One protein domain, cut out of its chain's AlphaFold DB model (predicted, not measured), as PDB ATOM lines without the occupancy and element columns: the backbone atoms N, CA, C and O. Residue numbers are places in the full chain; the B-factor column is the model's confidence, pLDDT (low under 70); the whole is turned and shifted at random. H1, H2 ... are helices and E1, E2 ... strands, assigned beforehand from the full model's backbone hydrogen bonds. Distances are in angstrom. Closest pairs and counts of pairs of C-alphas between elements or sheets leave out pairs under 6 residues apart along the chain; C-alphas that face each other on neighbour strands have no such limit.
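This is residues 17 to 134 of the 148 residues of an uncharacterized protein of Candidatus Kaiserbacteria bacterium RIFCSPHIGHO2_01_FULL_53_29 (UniProt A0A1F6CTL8). Picture a strongly twisted sheet of five strands with the short helix H1 over one face, and a small sheet of three strands toward the opposite face, loosely and only partly face to face with it. Four tight links, E2 to E3, E4 to E5, E6 to E7 and E7 to E8, join the two sheets, and two long stretches without named elements, residues 26 to 40 and 45 to 67, loop round this body. The printed part has 118 residues, with one named helix and then eight named strands, H1 E1 E2 E3 E4 E5 E6 E7 E8; the sheets, E6 - E5 - E2 - E1 - E8 and E3 - E4 - E7, are antiparallel. The class is mostly strand, though under half of the residues are in named elements. The whole is compact, with a radius of gyration of the C-alphas of 14.1 A and spans of 37 by 34 by 28 A.

Start at H1, residues 17 to 25, where every O i to N i+4 pair is within hydrogen-bond range. It is on the five-stranded sheet at a height over the sheet of 7.9 A; its closest C-alphas to E1, residues 41 to 44, are those of Thr 19 and Val 44, 7.0 A apart. Next, E2, residues 68 to 71, forms a hairpin with E1: look for N 43 and O 69 at 2.8 A. E3, residues 75 to 78, forms a hairpin with E4, residues 90 to 94, where N 92 and O 77 are 2.9 A apart. E5, residues 99 to 105, is the antiparallel neighbour of E2, with N 70 and O 101 at 2.8 A. E6, residues 112 to 119, bends by 52 degrees at residue 115 and forms a hairpin with E5, with N 102 and O 116 at 2.8 A. E7, residues 123 to 127, pairs with E4, N 91 and O 126 at 2.8 A; its closest C-alphas to E1 are those of Ile 126 and Tyr 43, 8.0 A apart. E8, residues 131 to 133, is an edge strand beside E1, with N 132 and O 42 at 2.9 A. H1 is apart from E3, E4 and E7.

Find C-alpha 17 at (-6.379, 13.541, -73.479); from there H1 runs 12.2 A to C-alpha 25. E1 begins at C-alpha 41, (8.238, 23.575, -77.614). The longest strand by residues, E6, measures 20.7 A, and E5 19.6 A. E8 ends at C-alpha 133, (10.087, 19.413, -75.322).

The C-alphas farthest apart are those of Gln 81 and Thr 109, 40.7 A. The printed part has no cut. The links H1 to E1, E1 to E2 and E3 to E4 are long. Mean pLDDT of the printed part is 83.7; look for values under 70 at residues 79 to 90 and 120 to 123.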
ATOM      1  N   GLN A  17      -6.848  14.671 -74.294       93.88
ATOM      2  CA  GLN A  17      -6.379  13.541 -73.479       93.88
ATOM      3  C   GLN A  17      -5.684  12.465 -74.317       93.88
ATOM      4  O   GLN A  17      -4.659  11.923 -73.906       93.88
ATOM      5  N   GLU A  18      -6.220  12.165 -75.502       95.81
ATOM      6  CA  GLU A  18      -5.597  11.225 -76.437       95.81
ATOM      7  C   GLU A  18      -4.218  11.714 -76.882       95.81
ATOM      8  O   GLU A  18      -3.292  10.916 -77.006       95.81
ATOM      9  N   THR A  19      -4.080  13.025 -77.085       96.69
ATOM     10  CA  THR A  19      -2.830  13.660 -77.511       96.69
ATOM     11  C   THR A  19      -1.784  13.624 -76.401       96.69
ATOM     12  O   THR A  19      -0.644  13.250 -76.665       96.69
ATOM     13  N   LEU A  20      -2.166  13.964 -75.163       95.75
ATOM     14  CA  LEU A  20      -1.280  13.876 -73.996       95.75
ATOM     15  C   LEU A  20      -0.737  12.453 -73.838       95.75
ATOM     16  O   LEU A  20       0.475  12.246 -73.844       95.75
ATOM     17  N   ARG A  21      -1.640  11.466 -73.825       96.44
ATOM     18  CA  ARG A  21      -1.272  10.054 -73.713       96.44
ATOM     19  C   ARG A  21      -0.381   9.592 -74.866       96.44
ATOM     20  O   ARG A  21       0.578   8.864 -74.641       96.44
ATOM     21  N   PHE A  22      -0.678  10.012 -76.096       96.94
ATOM     22  CA  PHE A  22       0.143   9.684 -77.260       96.94
ATOM     23  C   PHE A  22       1.583  10.192 -77.110       96.94
ATOM     24  O   PHE A  22       2.515   9.461 -77.445       96.94
ATOM     25  N   LEU A  23       1.778  11.418 -76.615       96.94
ATOM     26  CA  LEU A  23       3.112  11.988 -76.408       96.94
ATOM     27  C   LEU A  23       3.892  11.217 -75.338       96.94
ATOM     28  O   LEU A  23       5.063  10.903 -75.555       96.94
ATOM     29  N   GLU A  24       3.235  10.848 -74.236       95.44
ATOM     30  CA  GLU A  24       3.825  10.008 -73.188       95.44
ATOM     31  C   GLU A  24       4.221   8.621 -73.720       95.44
ATOM     32  O   GLU A  24       5.359   8.189 -73.544       95.44
ATOM     33  N   GLU A  25       3.311   7.939 -74.426       96.00
ATOM     34  CA  GLU A  25       3.552   6.614 -75.021       96.00
ATOM     35  C   GLU A  25       4.637   6.652 -76.112       96.00
ATOM     36  O   GLU A  25       5.365   5.676 -76.295       96.00
ATOM     37  N   SER A  26       4.783   7.786 -76.804       95.25
ATOM     38  CA  SER A  26       5.821   8.009 -77.819       95.25
ATOM     39  C   SER A  26       7.171   8.432 -77.227       95.25
ATOM     40  O   SER A  26       8.112   8.692 -77.976       95.25
ATOM     41  N   GLY A  27       7.287   8.525 -75.896       95.00
ATOM     42  CA  GLY A  27       8.526   8.899 -75.211       95.00
ATOM     43  C   GLY A  27       8.919  10.369 -75.375       95.00
ATOM     44  O   GLY A  27      10.079  10.726 -75.151       95.00
ATOM     45  N   VAL A  28       7.977  11.236 -75.762       95.69
ATOM     46  CA  VAL A  28       8.223  12.677 -75.855       95.69
ATOM     47  C   VAL A  28       8.384  13.239 -74.448       95.69
ATOM     48  O   VAL A  28       7.539  13.044 -73.575       95.69
ATOM     49  N   LYS A  29       9.490  13.947 -74.215       94.25
ATOM     50  CA  LYS A  29       9.803  14.471 -72.885       94.25
ATOM     51  C   LYS A  29       8.828  15.592 -72.499       94.25
ATOM     52  O   LYS A  29       8.594  16.483 -73.322       94.25
ATOM     53  N   PRO A  30       8.312  15.602 -71.259       93.62
ATOM     54  CA  PRO A  30       7.537  16.729 -70.749       93.62
ATOM     55  C   PRO A  30       8.393  18.000 -70.709       93.62
ATOM     56  O   PRO A  30       9.621  17.945 -70.823       93.62
ATOM     57  N   PHE A  31       7.745  19.153 -70.548       90.50
ATOM     58  CA  PHE A  31       8.436  20.439 -70.500       90.50
ATOM     59  C   PHE A  31       9.517  20.473 -69.406       90.50
ATOM     60  O   PHE A  31       9.186  20.277 -68.229       90.50
ATOM     61  N   PRO A  32      10.789  20.734 -69.766       86.06
ATOM     62  CA  PRO A  32      11.889  20.666 -68.817       86.06
ATOM     63  C   PRO A  32      11.822  21.797 -67.783       86.06
ATOM     64  O   PRO A  32      11.337  22.896 -68.057       86.06
ATOM     65  N   ASP A  33      12.313  21.533 -66.571       84.38
ATOM     66  CA  ASP A  33      12.439  22.553 -65.522       84.38
ATOM     67  C   ASP A  33      13.524  23.591 -65.847       84.38
ATOM     68  O   ASP A  33      13.410  24.746 -65.448       84.38
ATOM     69  N   ASP A  34      14.549  23.182 -66.593       87.00
ATOM     70  CA  ASP A  34      15.705  23.971 -67.021       87.00
ATOM     71  C   ASP A  34      15.562  24.544 -68.444       87.00
ATOM     72  O   ASP A  34      16.556  24.879 -69.090       87.00
ATOM     73  N   TRP A  35      14.325  24.665 -68.940       87.81
ATOM     74  CA  TRP A  35      14.041  25.248 -70.253       87.81
ATOM     75  C   TRP A  35      14.627  26.662 -70.396       87.81
ATOM     76  O   TRP A  35      14.527  27.483 -69.480       87.81
ATOM     77  N   GLN A  36      15.199  26.960 -71.565       86.25
ATOM     78  CA  GLN A  36      15.772  28.273 -71.873       86.25
ATOM     79  C   GLN A  36      14.925  29.033 -72.906       86.25
ATOM     80  O   GLN A  36      14.409  28.408 -73.834       86.25
ATOM     81  N   PRO A  37      14.846  30.376 -72.815       86.75
ATOM     82  CA  PRO A  37      14.234  31.221 -73.842       86.75
ATOM     83  C   PRO A  37      14.701  30.875 -75.261       86.75
ATOM     84  O   PRO A  37      15.866  30.529 -75.467       86.75
ATOM     85  N   ASN A  38      13.823  31.041 -76.253       85.88
ATOM     86  CA  ASN A  38      14.066  30.727 -77.672       85.88
ATOM     87  C   ASN A  38      14.205  29.233 -78.013       85.88
ATOM     88  O   ASN A  38      14.546  28.899 -79.150       85.88
ATOM     89  N   GLN A  39      13.942  28.315 -77.078       89.38
ATOM     90  CA  GLN A  39      13.914  26.883 -77.385       89.38
ATOM     91  C   GLN A  39      12.542  26.450 -77.923       89.38
ATOM     92  O   GLN A  39      11.512  26.853 -77.382       89.38
ATOM     93  N   PRO A  40      12.485  25.589 -78.953       90.69
ATOM     94  CA  PRO A  40      11.218  25.106 -79.482       90.69
ATOM     95  C   PRO A  40      10.458  24.256 -78.459       90.69
ATOM     96  O   PRO A  40      11.054  23.519 -77.667       90.69
ATOM     97  N   VAL A  41       9.129  24.330 -78.507       92.88
ATOM     98  CA  VAL A  41       8.238  23.575 -77.614       92.88
ATOM     99  C   VAL A  41       7.060  23.007 -78.382       92.88
ATOM    100  O   VAL A  41       6.611  23.577 -79.380       92.88
ATOM    101  N   LEU A  42       6.519  21.906 -77.871       94.62
ATOM    102  CA  LEU A  42       5.209  21.418 -78.270       94.62
ATOM    103  C   LEU A  42       4.189  21.830 -77.214       94.62
ATOM    104  O   LEU A  42       4.414  21.656 -76.018       94.62
ATOM    105  N   TYR A  43       3.066  22.362 -77.672       93.06
ATOM    106  CA  TYR A  43       1.908  22.685 -76.856       93.06
ATOM    107  C   TYR A  43       0.709  21.868 -77.333       93.06
ATOM    108  O   TYR A  43       0.311  21.953 -78.498       93.06
ATOM    109  N   VAL A  44       0.124  21.082 -76.433       94.62
ATOM    110  CA  VAL A  44      -1.132  20.371 -76.684       94.62
ATOM    111  C   VAL A  44      -2.288  21.360 -76.591       94.62
ATOM    112  O   VAL A  44      -2.529  21.955 -75.543       94.62
ATOM    113  N   LEU A  45      -3.018  21.527 -77.692       90.81
ATOM    114  CA  LEU A  45      -4.137  22.457 -77.763       90.81
ATOM    115  C   LEU A  45      -5.324  21.917 -76.964       90.81
ATOM    116  O   LEU A  45      -5.887  20.873 -77.311       90.81
ATOM    117  N   GLU A  46      -5.741  22.678 -75.954       86.94
ATOM    118  CA  GLU A  46      -6.984  22.432 -75.219       86.94
ATOM    119  C   GLU A  46      -8.192  22.504 -76.158       86.94
ATOM    120  O   GLU A  46      -8.243  23.348 -77.059       86.94
ATOM    121  N   GLU A  47      -9.203  21.663 -75.926       86.25
ATOM    122  CA  GLU A  47     -10.379  21.545 -76.806       86.25
ATOM    123  C   GLU A  47     -11.066  22.890 -77.101       86.25
ATOM    124  O   GLU A  47     -11.515  23.146 -78.222       86.25
ATOM    125  N   VAL A  48     -11.112  23.776 -76.103       80.19
ATOM    126  CA  VAL A  48     -11.709  25.119 -76.200       80.19
ATOM    127  C   VAL A  48     -10.890  26.093 -77.052       80.19
ATOM    128  O   VAL A  48     -11.450  27.030 -77.617       80.19
ATOM    129  N   MET A  49      -9.582  25.859 -77.187       78.25
ATOM    130  CA  MET A  49      -8.657  26.701 -77.953       78.25
ATOM    131  C   MET A  49      -8.468  26.213 -79.393       78.25
ATOM    132  O   MET A  49      -7.919  26.939 -80.231       78.25
ATOM    133  N   ARG A  50      -8.924  24.995 -79.714       84.81
ATOM    134  CA  ARG A  50      -8.757  24.400 -81.043       84.81
ATOM    135  C   ARG A  50      -9.534  25.162 -82.100       84.81
ATOM    136  O   ARG A  50     -10.753  25.344 -82.051       84.81
ATOM    137  N   ARG A  51      -8.807  25.575 -83.130       80.00
ATOM    138  CA  ARG A  51      -9.365  26.308 -84.254       80.00
ATOM    139  C   ARG A  51     -10.125  25.353 -85.174       80.00
ATOM    140  O   ARG A  51      -9.529  24.638 -85.964       80.00
ATOM    141  N   LYS A  52     -11.458  25.404 -85.126       83.19
ATOM    142  CA  LYS A  52     -12.336  24.574 -85.979       83.19
ATOM    143  C   LYS A  52     -12.619  25.179 -87.357       83.19
ATOM    144  O   LYS A  52     -13.310  24.566 -88.163       83.19
ATOM    145  N   ARG A  53     -12.125  26.391 -87.635       83.00
ATOM    146  CA  ARG A  53     -12.342  27.112 -88.902       83.00
ATOM    147  C   ARG A  53     -11.077  27.796 -89.406       83.00
ATOM    148  O   ARG A  53     -10.380  28.442 -88.624       83.00
ATOM    149  N   LYS A  54     -10.824  27.723 -90.709       80.62
ATOM    150  CA  LYS A  54      -9.769  28.431 -91.442       80.62
ATOM    151  C   LYS A  54      -9.987  29.948 -91.419       80.62
ATOM    152  O   LYS A  54     -10.939  30.464 -90.831       80.62
ATOM    153  N   LYS A  55      -9.047  30.707 -91.995       77.44
ATOM    154  CA  LYS A  55      -9.063  32.187 -91.950       77.44
ATOM    155  C   LYS A  55     -10.191  32.790 -92.783       77.44
ATOM    156  O   LYS A  55     -10.702  33.840 -92.421       77.44
ATOM    157  N   ASP A  56     -10.598  32.087 -93.829       82.12
ATOM    158  CA  ASP A  56     -11.736  32.407 -94.690       82.12
ATOM    159  C   ASP A  56     -13.101  32.008 -94.085       82.12
ATOM    160  O   ASP A  56     -14.137  32.204 -94.713       82.12
ATOM    161  N   GLY A  57     -13.126  31.450 -92.867       81.62
ATOM    162  CA  GLY A  57     -14.348  31.039 -92.174       81.62
ATOM    163  C   GLY A  57     -14.839  29.628 -92.513       81.62
ATOM    164  O   GLY A  57     -15.780  29.153 -91.861       81.62
ATOM    165  N   THR A  58     -14.196  28.934 -93.460       85.00
ATOM    166  CA  THR A  58     -14.504  27.533 -93.784       85.00
ATOM    167  C   THR A  58     -14.095  26.603 -92.635       85.00
ATOM    168  O   THR A  58     -13.073  26.846 -91.991       85.00
ATOM    169  N   PRO A  59     -14.880  25.565 -92.295       85.50
ATOM    170  CA  PRO A  59     -14.490  24.620 -91.253       85.50
ATOM    171  C   PRO A  59     -13.255  23.815 -91.670       85.50
ATOM    172  O   PRO A  59     -13.085  23.476 -92.842       85.50
ATOM    173  N   PHE A  60     -12.390  23.499 -90.705       84.19
ATOM    174  CA  PHE A  60     -11.409  22.438 -90.911       84.19
ATOM    175  C   PHE A  60     -12.144  21.090 -90.973       84.19
ATOM    176  O   PHE A  60     -13.091  20.899 -90.201       84.19
ATOM    177  N   PRO A  61     -11.727  20.162 -91.855       89.12
ATOM    178  CA  PRO A  61     -12.121  18.760 -91.747       89.12
ATOM    179  C   PRO A  61     -11.860  18.237 -90.330       89.12
ATOM    180  O   PRO A  61     -10.900  18.664 -89.684       89.12
ATOM    181  N   ALA A  62     -12.724  17.356 -89.822       87.06
ATOM    182  CA  ALA A  62     -12.653  16.911 -88.428       87.06
ATOM    183  C   ALA A  62     -11.320  16.214 -88.099       87.06
ATOM    184  O   ALA A  62     -10.783  16.389 -87.008       87.06
ATOM    185  N   ASP A  63     -10.767  15.478 -89.061       87.94
ATOM    186  CA  ASP A  63      -9.461  14.812 -89.024       87.94
ATOM    187  C   ASP A  63      -8.270  15.782 -89.136       87.94
ATOM    188  O   ASP A  63      -7.131  15.401 -88.880       87.94
ATOM    189  N   GLN A  64      -8.524  17.045 -89.493       89.88
ATOM    190  CA  GLN A  64      -7.516  18.096 -89.668       89.88
ATOM    191  C   GLN A  64      -7.606  19.204 -88.618       89.88
ATOM    192  O   GLN A  64      -6.915  20.220 -88.724       89.88
ATOM    193  N   VAL A  65      -8.456  19.048 -87.603       91.38
ATOM    194  CA  VAL A  65      -8.422  19.949 -86.453       91.38
ATOM    195  C   VAL A  65      -7.097  19.722 -85.724       91.38
ATOM    196  O   VAL A  65      -6.727  18.599 -85.405       91.38
ATOM    197  N   ALA A  66      -6.338  20.790 -85.501       92.69
ATOM    198  CA  ALA A  66      -5.028  20.665 -84.877       92.69
ATOM    199  C   ALA A  66      -5.150  20.231 -83.409       92.69
ATOM    200  O   ALA A  66      -5.911  20.824 -82.639       92.69
ATOM    201  N   SER A  67      -4.341  19.247 -83.026       94.38
ATOM    202  CA  SER A  67      -4.192  18.752 -81.657       94.38
ATOM    203  C   SER A  67      -2.954  19.331 -80.969       94.38
ATOM    204  O   SER A  67      -2.951  19.503 -79.752       94.38
ATOM    205  N   ILE A  68      -1.910  19.652 -81.741       94.88
ATOM    206  CA  ILE A  68      -0.627  20.173 -81.252       94.88
ATOM    207  C   ILE A  68      -0.259  21.445 -82.011       94.88
ATOM    208  O   ILE A  68      -0.476  21.552 -83.218       94.88
ATOM    209  N   ALA A  69       0.340  22.391 -81.298       92.94
ATOM    210  CA  ALA A  69       1.089  23.500 -81.861       92.94
ATOM    211  C   ALA A  69       2.576  23.327 -81.519       92.94
ATOM    212  O   ALA A  69       2.933  23.205 -80.350       92.94
ATOM    213  N   ARG A  70       3.447  23.335 -82.529       93.31
ATOM    214  CA  ARG A  70       4.894  23.497 -82.362       93.31
ATOM    215  C   ARG A  70       5.211  24.980 -82.463       93.31
ATOM    216  O   ARG A  70       4.863  25.620 -83.457       93.31
ATOM    217  N   LEU A  71       5.856  25.515 -81.437       90.56
ATOM    218  CA  LEU A  71       6.231  26.921 -81.356       90.56
ATOM    219  C   LEU A  71       7.745  27.037 -81.221       90.56
ATOM    220  O   LEU A  71       8.379  26.199 -80.581       90.56
ATOM    221  N   GLU A  72       8.298  28.116 -81.758       87.81
ATOM    222  CA  GLU A  72       9.649  28.595 -81.456       87.81
ATOM    223  C   GLU A  72       9.518  29.899 -80.660       87.81
ATOM    224  O   GLU A  72       9.708  30.984 -81.215       87.81
ATOM    225  N   PRO A  73       9.080  29.822 -79.389       82.31
ATOM    226  CA  PRO A  73       8.730  31.008 -78.641       82.31
ATOM    227  C   PRO A  73       9.971  31.760 -78.191       82.31
ATOM    228  O   PRO A  73      10.955  31.152 -77.781       82.31
ATOM    229  N   ALA A  74       9.884  33.086 -78.172       79.81
ATOM    230  CA  ALA A  74      10.924  33.913 -77.586       79.81
ATOM    231  C   ALA A  74      11.069  33.635 -76.084       79.81
ATOM    232  O   ALA A  74      12.184  33.517 -75.586       79.81
ATOM    233  N   ASP A  75       9.946  33.488 -75.368       85.31
ATOM    234  CA  ASP A  75       9.949  33.218 -73.928       85.31
ATOM    235  C   ASP A  75       8.665  32.518 -73.444       85.31
ATOM    236  O   ASP A  75       7.600  32.623 -74.064       85.31
ATOM    237  N   ILE A  76       8.753  31.829 -72.303       84.31
ATOM    238  CA  ILE A  76       7.625  31.207 -71.602       84.31
ATOM    239  C   ILE A  76       7.656  31.628 -70.137       84.31
ATOM    240  O   ILE A  76       8.549  31.257 -69.380       84.31
ATOM    241  N   VAL A  77       6.616  32.344 -69.704       79.50
ATOM    242  CA  VAL A  77       6.538  32.872 -68.341       79.50
ATOM    243  C   VAL A  77       5.373  32.244 -67.585       79.50
ATOM    244  O   VAL A  77       4.200  32.482 -67.886       79.50
ATOM    245  N   PHE A  78       5.684  31.492 -66.531       76.06
ATOM    246  CA  PHE A  78       4.698  30.999 -65.570       76.06
ATOM    247  C   PHE A  78       4.529  32.014 -64.436       76.06
ATOM    248  O   PHE A  78       5.399  32.156 -63.578       76.06
ATOM    249  N   THR A  79       3.405  32.736 -64.404       67.31
ATOM    250  CA  THR A  79       3.140  33.739 -63.356       67.31
ATOM    251  C   THR A  79       2.022  33.295 -62.419       67.31
ATOM    252  O   THR A  79       0.966  32.834 -62.846       67.31
ATOM    253  N   LYS A  80       2.205  33.514 -61.109       56.34
ATOM    254  CA  LYS A  80       1.166  33.239 -60.098       56.34
ATOM    255  C   LYS A  80      -0.105  34.087 -60.277       56.34
ATOM    256  O   LYS A  80      -1.155  33.689 -59.793       56.34
ATOM    257  N   GLN A  81      -0.029  35.246 -60.941       51.53
ATOM    258  CA  GLN A  81      -1.153  36.190 -61.046       51.53
ATOM    259  C   GLN A  81      -2.143  35.872 -62.177       51.53
ATOM    260  O   GLN A  81      -3.333  36.119 -62.008       51.53
ATOM    261  N   ARG A  82      -1.708  35.277 -63.300       47.72
ATOM    262  CA  ARG A  82      -2.635  34.829 -64.364       47.72
ATOM    263  C   ARG A  82      -3.320  33.490 -64.040       47.72
ATOM    264  O   ARG A  82      -4.351  33.184 -64.627       47.72
ATOM    265  N   ALA A  83      -2.816  32.760 -63.042       47.19
ATOM    266  CA  ALA A  83      -3.340  31.487 -62.536       47.19
ATOM    267  C   ALA A  83      -4.710  31.572 -61.815       47.19
ATOM    268  O   ALA A  83      -5.334  30.557 -61.508       47.19
ATOM    269  N   ILE A  84      -5.190  32.782 -61.513       45.00
ATOM    270  CA  ILE A  84      -6.321  32.988 -60.592       45.00
ATOM    271  C   ILE A  84      -7.684  32.935 -61.305       45.00
ATOM    272  O   ILE A  84      -8.702  32.732 -60.651       45.00
ATOM    273  N   ARG A  85      -7.739  33.056 -62.640       46.06
ATOM    274  CA  ARG A  85      -9.033  33.089 -63.349       46.06
ATOM    275  C   ARG A  85      -9.751  31.735 -63.421       46.06
ATOM    276  O   ARG A  85     -10.965  31.743 -63.573       46.06
ATOM    277  N   GLU A  86      -9.038  30.615 -63.251       47.78
ATOM    278  CA  GLU A  86      -9.610  29.254 -63.331       47.78
ATOM    279  C   GLU A  86      -9.032  28.250 -62.306       47.78
ATOM    280  O   GLU A  86      -9.231  27.046 -62.429       47.78
ATOM    281  N   GLY A  87      -8.292  28.708 -61.287       53.56
ATOM    282  CA  GLY A  87      -7.719  27.815 -60.263       53.56
ATOM    283  C   GLY A  87      -6.582  26.902 -60.754       53.56
ATOM    284  O   GLY A  87      -6.210  25.958 -60.059       53.56
ATOM    285  N   ARG A  88      -6.004  27.182 -61.928       56.38
ATOM    286  CA  ARG A  88      -4.898  26.425 -62.539       56.38
ATOM    287  C   ARG A  88      -3.611  27.245 -62.513       56.38
ATOM    288  O   ARG A  88      -3.652  28.446 -62.755       56.38
ATOM    289  N   ARG A  89      -2.443  26.624 -62.288       58.66
ATOM    290  CA  ARG A  89      -1.133  27.290 -62.474       58.66
ATOM    291  C   ARG A  89      -0.881  27.523 -63.970       58.66
ATOM    292  O   ARG A  89      -0.267  26.697 -64.633       58.66
ATOM    293  N   GLY A  90      -1.395  28.637 -64.482       66.31
ATOM    294  CA  GLY A  90      -1.250  29.036 -65.879       66.31
ATOM    295  C   GLY A  90       0.040  29.813 -66.165       66.31
ATOM    296  O   GLY A  90       0.524  30.579 -65.328       66.31
ATOM    297  N   GLY A  91       0.582  29.639 -67.364       72.00
ATOM    298  CA  GLY A  91       1.649  30.439 -67.955       72.00
ATOM    299  C   GLY A  91       1.195  31.142 -69.231       72.00
ATOM    300  O   GLY A  91       0.069  30.954 -69.698       72.00
ATOM    301  N   ALA A  92       2.079  31.974 -69.774       78.19
ATOM    302  CA  ALA A  92       1.925  32.591 -71.080       78.19
ATOM    303  C   ALA A  92       3.135  32.256 -71.958       78.19
ATOM    304  O   ALA A  92       4.273  32.404 -71.509       78.19
ATOM    305  N   ILE A  93       2.885  31.837 -73.199       80.00
ATOM    306  CA  ILE A  93       3.928  31.727 -74.224       80.00
ATOM    307  C   ILE A  93       3.999  33.047 -74.988       80.00
ATOM    308  O   ILE A  93       3.009  33.434 -75.611       80.00
ATOM    309  N   ASN A  94       5.158  33.705 -74.981       83.38
ATOM    310  CA  ASN A  94       5.447  34.831 -75.859       83.38
ATOM    311  C   ASN A  94       6.155  34.324 -77.116       83.38
ATOM    312  O   ASN A  94       7.343  34.010 -77.101       83.38
ATOM    313  N   ASN A  95       5.415  34.262 -78.220       79.69
ATOM    314  CA  ASN A  95       5.938  33.759 -79.485       79.69
ATOM    315  C   ASN A  95       6.532  34.849 -80.401       79.69
ATOM    316  O   ASN A  95       6.842  34.540 -81.536       79.69
ATOM    317  N   GLU A  96       6.616  36.123 -79.984       80.31
ATOM    318  CA  GLU A  96       7.153  37.278 -80.753       80.31
ATOM    319  C   GLU A  96       6.831  37.347 -82.270       80.31
ATOM    320  O   GLU A  96       7.516  38.005 -83.046       80.31
ATOM    321  N   GLY A  97       5.732  36.732 -82.722       72.81
ATOM    322  CA  GLY A  97       5.386  36.668 -84.148       72.81
ATOM    323  C   GLY A  97       6.094  35.565 -84.944       72.81
ATOM    324  O   GLY A  97       5.912  35.506 -86.162       72.81
ATOM    325  N   GLY A  98       6.838  34.686 -84.275       80.25
ATOM    326  CA  GLY A  98       7.463  33.497 -84.834       80.25
ATOM    327  C   GLY A  98       6.466  32.522 -85.477       80.25
ATOM    328  O   GLY A  98       5.243  32.636 -85.295       80.25
ATOM    329  N   PRO A  99       6.979  31.570 -86.275       84.75
ATOM    330  CA  PRO A  99       6.152  30.555 -86.904       84.75
ATOM    331  C   PRO A  99       5.535  29.630 -85.851       84.75
ATOM    332  O   PRO A  99       6.146  29.312 -84.832       84.75
ATOM    333  N   VAL A 100       4.307  29.204 -86.120       89.44
ATOM    334  CA  VAL A 100       3.597  28.174 -85.371       89.44
ATOM    335  C   VAL A 100       3.123  27.131 -86.362       89.44
ATOM    336  O   VAL A 100       2.327  27.444 -87.253       89.44
ATOM    337  N   ASP A 101       3.601  25.907 -86.179       92.31
ATOM    338  CA  ASP A 101       3.206  24.754 -86.978       92.31
ATOM    339  C   ASP A 101       2.137  23.964 -86.229       92.31
ATOM    340  O   ASP A 101       2.318  23.570 -85.075       92.31
ATOM    341  N   TYR A 102       0.998  23.757 -86.876       92.81
ATOM    342  CA  TYR A 102      -0.149  23.076 -86.298       92.81
ATOM    343  C   TYR A 102      -0.246  21.660 -86.842       92.81
ATOM    344  O   TYR A 102      -0.298  21.452 -88.054       92.81
ATOM    345  N   TYR A 103      -0.336  20.694 -85.937       95.06
ATOM    346  CA  TYR A 103      -0.366  19.274 -86.250       95.06
ATOM    347  C   TYR A 103      -1.678  18.641 -85.807       95.06
ATOM    348  O   TYR A 103      -2.131  18.860 -84.682       95.06
ATOM    349  N   ALA A 104      -2.263  17.821 -86.675       95.31
ATOM    350  CA  ALA A 104      -3.335  16.895 -86.331       95.31
ATOM    351  C   ALA A 104      -2.768  15.476 -86.220       95.31
ATOM    352  O   ALA A 104      -1.835  15.113 -86.942       95.31
ATOM    353  N   ILE A 105      -3.333  14.677 -85.314       95.31
ATOM    354  CA  ILE A 105      -2.948  13.276 -85.128       95.31
ATOM    355  C   ILE A 105      -4.175  12.407 -85.351       95.31
ATOM    356  O   ILE A 105      -5.209  12.611 -84.715       95.31
ATOM    357  N   ASP A 106      -4.063  11.423 -86.235       93.00
ATOM    358  CA  ASP A 106      -5.116  10.434 -86.433       93.00
ATOM    359  C   ASP A 106      -5.190   9.494 -85.210       93.00
ATOM    360  O   ASP A 106      -4.183   8.880 -84.837       93.00
ATOM    361  N   PRO A 107      -6.358   9.342 -84.559       91.62
ATOM    362  CA  PRO A 107      -6.463   8.580 -83.316       91.62
ATOM    363  C   PRO A 107      -6.222   7.074 -83.486       91.62
ATOM    364  O   PRO A 107      -5.854   6.407 -82.513       91.62
ATOM    365  N   VAL A 108      -6.400   6.531 -84.696       89.94
ATOM    366  CA  VAL A 108      -6.299   5.095 -84.995       89.94
ATOM    367  C   VAL A 108      -4.902   4.744 -85.489       89.94
ATOM    368  O   VAL A 108      -4.226   3.903 -84.905       89.94
ATOM    369  N   THR A 109      -4.467   5.397 -86.561       92.06
ATOM    370  CA  THR A 109      -3.188   5.138 -87.232       92.06
ATOM    371  C   THR A 109      -2.017   5.832 -86.552       92.06
ATOM    372  O   THR A 109      -0.872   5.529 -86.878       92.06
ATOM    373  N   LYS A 110      -2.289   6.771 -85.633       93.00
ATOM    374  CA  LYS A 110      -1.285   7.618 -84.971       93.00
ATOM    375  C   LYS A 110      -0.488   8.485 -85.949       93.00
ATOM    376  O   LYS A 110       0.549   9.037 -85.594       93.00
ATOM    377  N   LYS A 111      -0.974   8.621 -87.187       93.62
ATOM    378  CA  LYS A 111      -0.325   9.423 -88.216       93.62
ATOM    379  C   LYS A 111      -0.405  10.900 -87.839       93.62
ATOM    380  O   LYS A 111      -1.495  11.442 -87.667       93.62
ATOM    381  N   ILE A 112       0.753  11.543 -87.786       95.00
ATOM    382  CA  ILE A 112       0.901  12.981 -87.568       95.00
ATOM    383  C   ILE A 112       0.862  13.687 -88.929       95.00
ATOM    384  O   ILE A 112       1.513  13.253 -89.881       95.00
ATOM    385  N   THR A 113       0.089  14.766 -89.038       93.94
ATOM    386  CA  THR A 113      -0.034  15.567 -90.264       93.94
ATOM    387  C   THR A 113       0.077  17.051 -89.934       93.94
ATOM    388  O   THR A 113      -0.643  17.538 -89.064       93.94
ATOM    389  N   LEU A 114       0.955  17.777 -90.633       93.12
ATOM    390  CA  LEU A 114       0.990  19.242 -90.601       93.12
ATOM    391  C   LEU A 114      -0.255  19.782 -91.320       93.12
ATOM    392  O   LEU A 114      -0.448  19.496 -92.501       93.12
ATOM    393  N   VAL A 115      -1.098  20.536 -90.615       91.62
ATOM    394  CA  VAL A 115      -2.389  21.023 -91.136       91.62
ATOM    395  C   VAL A 115      -2.416  22.524 -91.415       91.62
ATOM    396  O   VAL A 115      -3.204  22.969 -92.248       91.62
ATOM    397  N   ASP A 116      -1.577  23.308 -90.738       88.88
ATOM    398  CA  ASP A 116      -1.460  24.753 -90.956       88.88
ATOM    399  C   ASP A 116      -0.104  25.258 -90.444       88.88
ATOM    400  O   ASP A 116       0.437  24.728 -89.473       88.88
ATOM    401  N   THR A 117       0.405  26.330 -91.047       88.69
ATOM    402  CA  THR A 117       1.552  27.090 -90.534       88.69
ATOM    403  C   THR A 117       1.147  28.555 -90.480       88.69
ATOM    404  O   THR A 117       0.904  29.191 -91.508       88.69
ATOM    405  N   ALA A 118       1.117  29.131 -89.282       84.81
ATOM    406  CA  ALA A 118       0.755  30.531 -89.092       84.81
ATOM    407  C   ALA A 118       1.901  31.323 -88.469       84.81
ATOM    408  O   ALA A 118       2.639  30.818 -87.635       84.81
ATOM    409  N   ASN A 119       1.994  32.608 -88.805       78.38
ATOM    410  CA  ASN A 119       2.753  33.554 -87.988       78.38
ATOM    411  C   ASN A 119       1.783  34.158 -86.985       78.38
ATOM    412  O   ASN A 119       0.745  34.705 -87.376       78.38
ATOM    413  N   SER A 120       2.082  34.040 -85.698       63.53
ATOM    414  CA  SER A 120       1.206  34.590 -84.671       63.53
ATOM    415  C   SER A 120       1.999  35.231 -83.553       63.53
ATOM    416  O   SER A 120       2.700  34.558 -82.803       63.53
ATOM    417  N   LYS A 121       1.809  36.546 -83.398       63.62
ATOM    418  CA  LYS A 121       2.047  37.229 -82.130       63.62
ATOM    419  C   LYS A 121       0.825  36.958 -81.253       63.62
ATOM    420  O   LYS A 121      -0.138  37.723 -81.267       63.62
ATOM    421  N   ARG A 122       0.815  35.797 -80.601       63.84
ATOM    422  CA  ARG A 122      -0.248  35.367 -79.688       63.84
ATOM    423  C   ARG A 122       0.351  34.997 -78.344       63.84
ATOM    424  O   ARG A 122       1.341  34.275 -78.302       63.84
ATOM    425  N   ASP A 123      -0.319  35.451 -77.293       67.19
ATOM    426  CA  ASP A 123      -0.171  34.896 -75.956       67.19
ATOM    427  C   ASP A 123      -1.015  33.620 -75.898       67.19
ATOM    428  O   ASP A 123      -2.242  33.673 -76.029       67.19
ATOM    429  N   TYR A 124      -0.369  32.474 -75.712       70.56
ATOM    430  CA  TYR A 124      -1.072  31.232 -75.392       70.56
ATOM    431  C   TYR A 124      -1.182  31.133 -73.879       70.56
ATOM    432  O   TYR A 124      -0.162  31.193 -73.195       70.56
ATOM    433  N   PHE A 125      -2.400  30.990 -73.361       74.69
ATOM    434  CA  PHE A 125      -2.598  30.599 -71.970       74.69
ATOM    435  C   PHE A 125      -2.406  29.096 -71.886       74.69
ATOM    436  O   PHE A 125      -3.045  28.357 -72.626       74.69
ATOM    437  N   ILE A 126      -1.482  28.675 -71.035       78.25
ATOM    438  CA  ILE A 126      -1.020  27.290 -71.009       78.25
ATOM    439  C   ILE A 126      -0.889  26.773 -69.587       78.25
ATOM    440  O   ILE A 126      -0.617  27.527 -68.657       78.25
ATOM    441  N   THR A 127      -0.997  25.466 -69.427       83.38
ATOM    442  CA  THR A 127      -0.567  24.726 -68.239       83.38
ATOM    443  C   THR A 127       0.720  23.981 -68.560       83.38
ATOM    444  O   THR A 127       0.927  23.539 -69.688       83.38
ATOM    445  N   LYS A 128       1.611  23.839 -67.570       84.06
ATOM    446  CA  LYS A 128       2.901  23.156 -67.775       84.06
ATOM    447  C   LYS A 128       2.720  21.701 -68.236       84.06
ATOM    448  O   LYS A 128       3.531  21.213 -69.006       84.06
ATOM    449  N   GLU A 129       1.637  21.055 -67.811       88.31
ATOM    450  CA  GLU A 129       1.262  19.680 -68.183       88.31
ATOM    451  C   GLU A 129       0.942  19.513 -69.678       88.31
ATOM    452  O   GLU A 129       1.017  18.410 -70.206       88.31
ATOM    453  N   HIS A 130       0.633  20.606 -70.379       91.38
ATOM    454  CA  HIS A 130       0.350  20.606 -71.817       91.38
ATOM    455  C   HIS A 130       1.561  21.007 -72.649       91.38
ATOM    456  O   HIS A 130       1.455  21.107 -73.872       91.38
ATOM    457  N   LEU A 131       2.696  21.265 -72.000       92.25
ATOM    458  CA  LEU A 131       3.946  21.563 -72.668       92.25
ATOM    459  C   LEU A 131       4.875  20.355 -72.666       92.25
ATOM    460  O   LEU A 131       5.055  19.664 -71.663       92.25
ATOM    461  N   PHE A 132       5.545  20.179 -73.795       94.94
ATOM    462  CA  PHE A 132       6.535  19.142 -74.015       94.94
ATOM    463  C   PHE A 132       7.757  19.742 -74.706       94.94
ATOM    464  O   PHE A 132       7.673  20.776 -75.380       94.94
ATOM    465  N   ALA A 133       8.907  19.091 -74.536       93.25
ATOM    466  CA  ALA A 133      10.087  19.413 -75.322       93.25
ATOM    467  C   ALA A 133       9.794  19.219 -76.819       93.25
ATOM    468  O   ALA A 133       8.958  18.394 -77.202       93.25
ATOM    469  N   ALA A 134      10.496  19.961 -77.675       90.25
ATOM    470  CA  ALA A 134      10.439  19.707 -79.107       90.25
ATOM    471  C   ALA A 134      10.856  18.259 -79.414       90.25
ATOM    472  O   ALA A 134      11.880  17.778 -78.929       90.25
TER     473      ALA A 134